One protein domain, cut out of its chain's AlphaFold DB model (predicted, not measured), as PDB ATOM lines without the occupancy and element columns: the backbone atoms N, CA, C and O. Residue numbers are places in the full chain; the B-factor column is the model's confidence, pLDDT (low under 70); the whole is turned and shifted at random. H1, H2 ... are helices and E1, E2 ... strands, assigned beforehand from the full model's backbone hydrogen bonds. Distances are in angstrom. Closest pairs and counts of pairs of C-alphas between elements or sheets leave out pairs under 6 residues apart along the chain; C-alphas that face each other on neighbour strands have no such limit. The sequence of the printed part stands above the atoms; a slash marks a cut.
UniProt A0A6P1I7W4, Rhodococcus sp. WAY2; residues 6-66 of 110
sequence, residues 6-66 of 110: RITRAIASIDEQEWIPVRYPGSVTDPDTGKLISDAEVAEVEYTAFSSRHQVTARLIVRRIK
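AT A GLANCE: This is residues 6 to 66 of the 110 residues of a protein of Rhodococcus sp. WAY2 (UniProt A0A6P1I7W4). A long, strongly twisted hairpin of E2 and E3 forms a narrow ribbon, with the short strand E1 beside one end of E2 and the small helix H1 over one face. The loop of residues 24 to 38 runs out beyond the E1 end, and ribbon and loop together make the longest axis. The printed part has 61 residues, with one named helix and three named strands in the order H1 E1 E2 E3; the sheet, E1 - E2 - E3, is antiparallel and the class is mixed, helices and strands. It is only just loose, close to extended, with a radius of gyration of the C-alphas of 15.6 A and spans of 53 by 21 by 15 A.

HOW THE PARTS SIT: The inner strand E2, residues 39 to 49, bends by 66 degrees at residue 46. It forms a hairpin with E3, residues 56 to 65, antiparallel at 160 degrees, with N 43 and O 62 at 2.9 A and N 58 and O 47 at 2.9 A, within hydrogen-bond range. E1, residues 20 to 23, forms a hairpin with E2 at 132 degrees, with N 22 and O 40 at 2.7 A. These strands form a meander, each the antiparallel neighbour of the one before. H1, residues 6 to 12, is on the sheet at a height of 8.9 A, over E3 and slantwise to the strands at 46 degrees to E3 on the local plane. The closest C-alphas of H1 and E3, Ile 11 and Val 62, are 7.5 A apart. Every O i to N i+4 pair in H1 is within hydrogen-bond range.

IN THESE COORDINATES: H1 begins at C-alpha 6 (1.783, -27.778, 40.912) and spans 9.7 A; E1 spans 9.9 A. E2 spans 28.7 A from C-alpha 39 (-16.372, -10.830, 30.619). E3 spans 27.5 A and ends at C-alpha 65 (-15.041, -15.432, 34.695).

THE WHOLE: The C-alphas farthest apart, Asp 32 and Arg 53, are 53.3 A from each other. The link from E1 to E2 is long; the other two are short. The printed part has no cut. Its mean pLDDT is 75.6, and residues 24 to 39 and 66 are under 70.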
ATOM      1  N   ARG A   6       0.927 -28.409  41.933       85.94
ATOM      2  CA  ARG A   6       1.783 -27.778  40.912       85.94
ATOM      3  C   ARG A   6       0.984 -26.928  39.935       85.94
ATOM      4  O   ARG A   6       1.385 -25.811  39.644       85.94
ATOM      5  N   ILE A   7      -0.176 -27.430  39.513       83.50
ATOM      6  CA  ILE A   7      -1.111 -26.677  38.669       83.50
ATOM      7  C   ILE A   7      -1.609 -25.446  39.434       83.50
ATOM      8  O   ILE A   7      -1.662 -24.353  38.891       83.50
ATOM      9  N   THR A   8      -1.898 -25.596  40.729       86.81
ATOM     10  CA  THR A   8      -2.312 -24.473  41.588       86.81
ATOM     11  C   THR A   8      -1.242 -23.395  41.697       86.81
ATOM     12  O   THR A   8      -1.564 -22.218  41.596       86.81
ATOM     13  N   ARG A   9       0.018 -23.794  41.876       87.75
ATOM     14  CA  ARG A   9       1.145 -22.866  41.941       87.75
ATOM     15  C   ARG A   9       1.375 -22.152  40.609       87.75
ATOM     16  O   ARG A   9       1.617 -20.957  40.631       87.75
ATOM     17  N   ALA A  10       1.249 -22.866  39.489       86.56
ATOM     18  CA  ALA A  10       1.342 -22.278  38.154       86.56
ATOM     19  C   ALA A  10       0.218 -21.262  37.893       86.56
ATOM     20  O   ALA A  10       0.475 -20.202  37.346       86.56
ATOM     21  N   ILE A  11      -1.013 -21.544  38.342       87.00
ATOM     22  CA  ILE A  11      -2.129 -20.587  38.260       87.00
ATOM     23  C   ILE A  11      -1.880 -19.359  39.153       87.00
ATOM     24  O   ILE A  11      -2.235 -18.250  38.781       87.00
ATOM     25  N   ALA A  12      -1.281 -19.546  40.331       86.75
ATOM     26  CA  ALA A  12      -1.002 -18.455  41.266       86.75
ATOM     27  C   ALA A  12       0.181 -17.564  40.850       86.75
ATOM     28  O   ALA A  12       0.317 -16.472  41.387       86.75
ATOM     29  N   SER A  13       1.047 -18.025  39.940       88.12
ATOM     30  CA  SER A  13       2.168 -17.234  39.420       88.12
ATOM     31  C   SER A  13       1.816 -16.384  38.200       88.12
ATOM     32  O   SER A  13       2.675 -15.637  37.754       88.12
ATOM     33  N   ILE A  14       0.609 -16.532  37.647       86.94
ATOM     34  CA  ILE A  14       0.148 -15.759  36.487       86.94
ATOM     35  C   ILE A  14      -0.075 -14.319  36.920       86.94
ATOM     36  O   ILE A  14      -0.866 -14.072  37.837       86.94
ATOM     37  N   ASP A  15       0.588 -13.388  36.249       86.19
ATOM     38  CA  ASP A  15       0.431 -11.973  36.547       86.19
ATOM     39  C   ASP A  15      -0.940 -11.453  36.076       86.19
ATOM     40  O   ASP A  15      -1.525 -11.957  35.115       86.19
ATOM     41  N   GLU A  16      -1.491 -10.438  36.750       82.00
ATOM     42  CA  GLU A  16      -2.784  -9.853  36.379       82.00
ATOM     43  C   GLU A  16      -2.796  -9.271  34.956       82.00
ATOM     44  O   GLU A  16      -3.857  -9.227  34.335       82.00
ATOM     45  N   GLN A  17      -1.640  -8.867  34.424       83.38
ATOM     46  CA  GLN A  17      -1.487  -8.334  33.072       83.38
ATOM     47  C   GLN A  17      -1.445  -9.419  31.979       83.38
ATOM     48  O   GLN A  17      -1.654  -9.103  30.810       83.38
ATOM     49  N   GLU A  18      -1.215 -10.691  32.329       86.00
ATOM     50  CA  GLU A  18      -1.238 -11.817  31.374       86.00
ATOM     51  C   GLU A  18      -2.663 -12.279  31.027       86.00
ATOM     52  O   GLU A  18      -2.865 -13.122  30.151       86.00
ATOM     53  N   TRP A  19      -3.666 -11.734  31.714       84.00
ATOM     54  CA  TRP A  19      -5.069 -12.049  31.491       84.00
ATOM     55  C   TRP A  19      -5.631 -11.238  30.327       84.00
ATOM     56  O   TRP A  19      -5.799 -10.023  30.401       84.00
ATOM     57  N   ILE A  20      -5.970 -11.937  29.250       85.69
ATOM     58  CA  ILE A  20      -6.537 -11.358  28.037       85.69
ATOM     59  C   ILE A  20      -8.066 -11.474  28.107       85.69
ATOM     60  O   ILE A  20      -8.581 -12.593  28.207       85.69
ATOM     61  N   PRO A  21      -8.819 -10.361  28.036       80.94
ATOM     62  CA  PRO A  21     -10.274 -10.413  27.990       80.94
ATOM     63  C   PRO A  21     -10.744 -10.993  26.650       80.94
ATOM     64  O   PRO A  21     -10.306 -10.583  25.574       80.94
ATOM     65  N   VAL A  22     -11.667 -11.947  26.710       75.19
ATOM     66  CA  VAL A  22     -12.262 -12.625  25.560       75.19
ATOM     67  C   VAL A  22     -13.762 -12.366  25.548       75.19
ATOM     68  O   VAL A  22     -14.489 -12.697  26.487       75.19
ATOM     69  N   ARG A  23     -14.240 -11.802  24.434       71.56
ATOM     70  CA  ARG A  23     -15.650 -11.482  24.211       71.56
ATOM     71  C   ARG A  23     -16.303 -12.530  23.317       71.56
ATOM     72  O   ARG A  23     -15.922 -12.687  22.162       71.56
ATOM     73  N   TYR A  24     -17.332 -13.205  23.820       66.12
ATOM     74  CA  TYR A  24     -18.119 -14.134  23.006       66.12
ATOM     75  C   TYR A  24     -19.246 -13.409  22.251       66.12
ATOM     76  O   TYR A  24     -19.941 -12.589  22.857       66.12
ATOM     77  N   PRO A  25     -19.491 -13.712  20.964       60.62
ATOM     78  CA  PRO A  25     -20.650 -13.197  20.237       60.62
ATOM     79  C   PRO A  25     -21.927 -13.862  20.784       60.62
ATOM     80  O   PRO A  25     -22.194 -15.023  20.495       60.62
ATOM     81  N   GLY A  26     -22.683 -13.155  21.632       57.00
ATOM     82  CA  GLY A  26     -23.869 -13.688  22.339       57.00
ATOM     83  C   GLY A  26     -23.915 -13.383  23.841       57.00
ATOM     84  O   GLY A  26     -24.782 -13.855  24.566       57.00
ATOM     85  N   SER A  27     -22.962 -12.599  24.320       59.91
ATOM     86  CA  SER A  27     -22.802 -12.245  25.718       59.91
ATOM     87  C   SER A  27     -23.806 -11.176  26.162       59.91
ATOM     88  O   SER A  27     -23.745 -10.022  25.729       59.91
ATOM     89  N   VAL A  28     -24.737 -11.594  27.021       52.91
ATOM     90  CA  VAL A  28     -25.903 -10.823  27.477       52.91
ATOM     91  C   VAL A  28     -25.494  -9.765  28.508       52.91
ATOM     92  O   VAL A  28     -24.676 -10.019  29.395       52.91
ATOM     93  N   THR A  29     -26.051  -8.564  28.369       54.97
ATOM     94  CA  THR A  29     -25.920  -7.475  29.345       54.97
ATOM     95  C   THR A  29     -26.831  -7.738  30.537       54.97
ATOM     96  O   THR A  29     -28.021  -7.982  30.351       54.97
ATOM     97  N   ASP A  30     -26.277  -7.672  31.743       49.66
ATOM     98  CA  ASP A  30     -27.025  -7.746  32.992       49.66
ATOM     99  C   ASP A  30     -27.963  -6.538  33.137       49.66
ATOM    100  O   ASP A  30     -27.485  -5.399  33.051       49.66
ATOM    101  N   PRO A  31     -29.275  -6.741  33.346       48.44
ATOM    102  CA  PRO A  31     -30.231  -5.645  33.472       48.44
ATOM    103  C   PRO A  31     -30.153  -4.906  34.819       48.44
ATOM    104  O   PRO A  31     -30.626  -3.774  34.888       48.44
ATOM    105  N   ASP A  32     -29.540  -5.487  35.858       43.28
ATOM    106  CA  ASP A  32     -29.448  -4.889  37.199       43.28
ATOM    107  C   ASP A  32     -28.169  -4.052  37.398       43.28
ATOM    108  O   ASP A  32     -28.174  -3.054  38.120       43.28
ATOM    109  N   THR A  33     -27.070  -4.404  36.723       51.72
ATOM    110  CA  THR A  33     -25.766  -3.723  36.852       51.72
ATOM    111  C   THR A  33     -25.268  -3.037  35.579       51.72
ATOM    112  O   THR A  33     -24.269  -2.314  35.629       51.72
ATOM    113  N   GLY A  34     -25.912  -3.249  34.423       49.34
ATOM    114  CA  GLY A  34     -25.478  -2.694  33.132       49.34
ATOM    115  C   GLY A  34     -24.121  -3.226  32.645       49.34
ATOM    116  O   GLY A  34     -23.576  -2.737  31.653       49.34
ATOM    117  N   LYS A  35     -23.560  -4.223  33.341       51.28
ATOM    118  CA  LYS A  35     -22.318  -4.909  32.982       51.28
ATOM    119  C   LYS A  35     -22.628  -6.158  32.176       51.28
ATOM    120  O   LYS A  35     -23.675  -6.776  32.294       51.28
ATOM    121  N   LEU A  36     -21.696  -6.549  31.327       51.59
ATOM    122  CA  LEU A  36     -21.843  -7.741  30.511       51.59
ATOM    123  C   LEU A  36     -21.566  -9.004  31.344       51.59
ATOM    124  O   LEU A  36     -20.445  -9.167  31.820       51.59
ATOM    125  N   ILE A  37     -22.527  -9.933  31.451       55.88
ATOM    126  CA  ILE A  37     -22.392 -11.218  32.187       55.88
ATOM    127  C   ILE A  37     -21.537 -12.232  31.396       55.88
ATOM    128  O   ILE A  37     -21.782 -13.435  31.375       55.88
ATOM    129  N   SER A  38     -20.539 -11.779  30.639       54.75
ATOM    130  CA  SER A  38     -19.614 -12.685  29.942       54.75
ATOM    131  C   SER A  38     -18.270 -12.021  29.658       54.75
ATOM    132  O   SER A  38     -17.718 -12.165  28.567       54.75
ATOM    133  N   ASP A  39     -17.769 -11.250  30.620       61.06
ATOM    134  CA  ASP A  39     -16.372 -10.830  30.619       61.06
ATOM    135  C   ASP A  39     -15.532 -12.004  31.147       61.06
ATOM    136  O   ASP A  39     -15.475 -12.283  32.349       61.06
ATOM    137  N   ALA A  40     -15.002 -12.800  30.216       72.06
ATOM    138  CA  ALA A  40     -14.130 -13.923  30.519       72.06
ATOM    139  C   ALA A  40     -12.697 -13.512  30.207       72.06
ATOM    140  O   ALA A  40     -12.425 -13.002  29.128       72.06
ATOM    141  N   GLU A  41     -11.775 -13.770  31.121       81.88
ATOM    142  CA  GLU A  41     -10.355 -13.540  30.896       81.88
ATOM    143  C   GLU A  41      -9.645 -14.884  30.746       81.88
ATOM    144  O   GLU A  41      -9.939 -15.852  31.460       81.88
ATOM    145  N   VAL A  42      -8.704 -14.946  29.809       84.69
ATOM    146  CA  VAL A  42      -7.880 -16.123  29.542       84.69
ATOM    147  C   VAL A  42      -6.415 -15.758  29.719       84.69
ATOM    148  O   VAL A  42      -5.976 -14.734  29.209       84.69
ATOM    149  N   ALA A  43      -5.664 -16.603  30.415       87.56
ATOM    150  CA  ALA A  43      -4.213 -16.509  30.500       87.56
ATOM    151  C   ALA A  43      -3.569 -17.771  29.923       87.56
ATOM    152  O   ALA A  43      -4.083 -18.884  30.092       87.56
ATOM    153  N   GLU A  44      -2.439 -17.590  29.247       87.38
ATOM    154  CA  GLU A  44      -1.682 -18.664  28.613       87.38
ATOM    155  C   GLU A  44      -0.273 -18.709  29.199       87.38
ATOM    156  O   GLU A  44       0.462 -17.735  29.102       87.38
ATOM    157  N   VAL A  45       0.122 -19.848  29.770       87.44
ATOM    158  CA  VAL A  45       1.440 -20.006  30.409       87.44
ATOM    159  C   VAL A  45       2.113 -21.272  29.916       87.44
ATOM    160  O   VAL A  45       1.461 -22.303  29.745       87.44
ATOM    161  N   GLU A  46       3.423 -21.233  29.699       89.75
ATOM    162  CA  GLU A  46       4.186 -22.446  29.417       89.75
ATOM    163  C   GLU A  46       4.259 -23.334  30.670       89.75
ATOM    164  O   GLU A  46       4.687 -22.908  31.742       89.75
ATOM    165  N   TYR A  47       3.820 -24.585  30.548       87.38
ATOM    166  CA  TYR A  47       3.779 -25.540  31.646       87.38
ATOM    167  C   TYR A  47       4.348 -26.891  31.218       87.38
ATOM    168  O   TYR A  47       3.869 -27.531  30.278       87.38
ATOM    169  N   THR A  48       5.333 -27.369  31.972       87.56
ATOM    170  CA  THR A  48       5.839 -28.736  31.843       87.56
ATOM    171  C   THR A  48       5.063 -29.656  32.779       87.56
ATOM    172  O   THR A  48       5.244 -29.664  34.000       87.56
ATOM    173  N   ALA A  49       4.166 -30.441  32.193       79.69
ATOM    174  CA  ALA A  49       3.453 -31.495  32.886       79.69
ATOM    175  C   ALA A  49       4.351 -32.724  33.063       79.69
ATOM    176  O   ALA A  49       5.152 -33.058  32.191       79.69
ATOM    177  N   PHE A  50       4.136 -33.429  34.180       77.31
ATOM    178  CA  PHE A  50       4.905 -34.595  34.625       77.31
ATOM    179  C   PHE A  50       6.379 -34.275  34.934       77.31
ATOM    180  O   PHE A  50       6.994 -33.382  34.376       77.31
ATOM    181  N   SER A  51       6.952 -34.990  35.901       70.38
ATOM    182  CA  SER A  51       8.334 -34.766  36.376       70.38
ATOM    183  C   SER A  51       9.198 -36.017  36.271       70.38
ATOM    184  O   SER A  51      10.297 -36.056  36.810       70.38
ATOM    185  N   SER A  52       8.673 -37.051  35.613       76.00
ATOM    186  CA  SER A  52       9.341 -38.329  35.386       76.00
ATOM    187  C   SER A  52       9.565 -38.530  33.882       76.00
ATOM    188  O   SER A  52       9.622 -37.565  33.125       76.00
ATOM    189  N   ARG A  53       9.712 -39.778  33.426       73.12
ATOM    190  CA  ARG A  53      10.169 -40.134  32.070       73.12
ATOM    191  C   ARG A  53       9.326 -39.592  30.904       73.12
ATOM    192  O   ARG A  53       9.780 -39.668  29.771       73.12
ATOM    193  N   HIS A  54       8.147 -39.031  31.169       78.19
ATOM    194  CA  HIS A  54       7.244 -38.468  30.163       78.19
ATOM    195  C   HIS A  54       6.926 -37.001  30.459       78.19
ATOM    196  O   HIS A  54       5.785 -36.665  30.752       78.19
ATOM    197  N   GLN A  55       7.942 -36.138  30.425       84.75
ATOM    198  CA  GLN A  55       7.747 -34.689  30.506       84.75
ATOM    199  C   GLN A  55       7.059 -34.186  29.236       84.75
ATOM    200  O   GLN A  55       7.508 -34.477  28.129       84.75
ATOM    201  N   VAL A  56       5.976 -33.429  29.404       86.31
ATOM    202  CA  VAL A  56       5.230 -32.815  28.301       86.31
ATOM    203  C   VAL A  56       5.199 -31.314  28.530       86.31
ATOM    204  O   VAL A  56       4.533 -30.844  29.451       86.31
ATOM    205  N   THR A  57       5.913 -30.565  27.695       89.31
ATOM    206  CA  THR A  57       5.832 -29.102  27.676       89.31
ATOM    207  C   THR A  57       4.669 -28.685  26.789       89.31
ATOM    208  O   THR A  57       4.612 -29.048  25.614       89.31
ATOM    209  N   ALA A  58       3.717 -27.958  27.365       89.31
ATOM    210  CA  ALA A  58       2.530 -27.473  26.675       89.31
ATOM    211  C   ALA A  58       2.115 -26.101  27.213       89.31
ATOM    212  O   ALA A  58       2.619 -25.628  28.229       89.31
ATOM    213  N   ARG A  59       1.161 -25.465  26.533       88.75
ATOM    214  CA  ARG A  59       0.555 -24.210  26.989       88.75
ATOM    215  C   ARG A  59      -0.619 -24.540  27.907       88.75
ATOM    216  O   ARG A  59      -1.573 -25.193  27.486       88.75
ATOM    217  N   LEU A  60      -0.539 -24.116  29.162       89.19
ATOM    218  CA  LEU A  60      -1.638 -24.168  30.115       89.19
ATOM    219  C   LEU A  60      -2.547 -22.963  29.869       89.19
ATOM    220  O   LEU A  60      -2.160 -21.828  30.132       89.19
ATOM    221  N   ILE A  61      -3.751 -23.230  29.368       87.19
ATOM    222  CA  ILE A  61      -4.778 -22.214  29.124       87.19
ATOM    223  C   ILE A  61      -5.712 -22.176  30.334       87.19
ATOM    224  O   ILE A  61      -6.408 -23.156  30.616       87.19
ATOM    225  N   VAL A  62      -5.726 -21.060  31.061       86.50
ATOM    226  CA  VAL A  62      -6.586 -20.856  32.234       86.50
ATOM    227  C   VAL A  62      -7.663 -19.839  31.884       86.50
ATOM    228  O   VAL A  62      -7.348 -18.763  31.394       86.50
ATOM    229  N   ARG A  63      -8.933 -20.159  32.157       85.25
ATOM    230  CA  ARG A  63     -10.069 -19.249  31.952       85.25
ATOM    231  C   ARG A  63     -10.708 -18.894  33.287       85.25
ATOM    232  O   ARG A  63     -11.134 -19.798  34.007       85.25
ATOM    233  N   ARG A  64     -10.828 -17.599  33.581       80.81
ATOM    234  CA  ARG A  64     -11.588 -17.075  34.724       80.81
ATOM    235  C   ARG A  64     -12.750 -16.215  34.233       80.81
ATOM    236  O   ARG A  64     -12.634 -15.529  33.223       80.81
ATOM    237  N   ILE A  65     -13.874 -16.284  34.933       73.75
ATOM    238  CA  ILE A  65     -15.041 -15.432  34.695       73.75
ATOM    239  C   ILE A  65     -15.116 -14.511  35.906       73.75
ATOM    240  O   ILE A  65     -15.122 -14.990  37.040       73.75
ATOM    241  N   LYS A  66     -15.109 -13.197  35.681       64.75
ATOM    242  CA  LYS A  66     -15.379 -12.237  36.751       64.75
ATOM    243  C   LYS A  66     -16.889 -12.223  36.967       64.75
ATOM    244  O   LYS A  66     -17.601 -11.432  36.355       64.75
TER     245      LYS A  66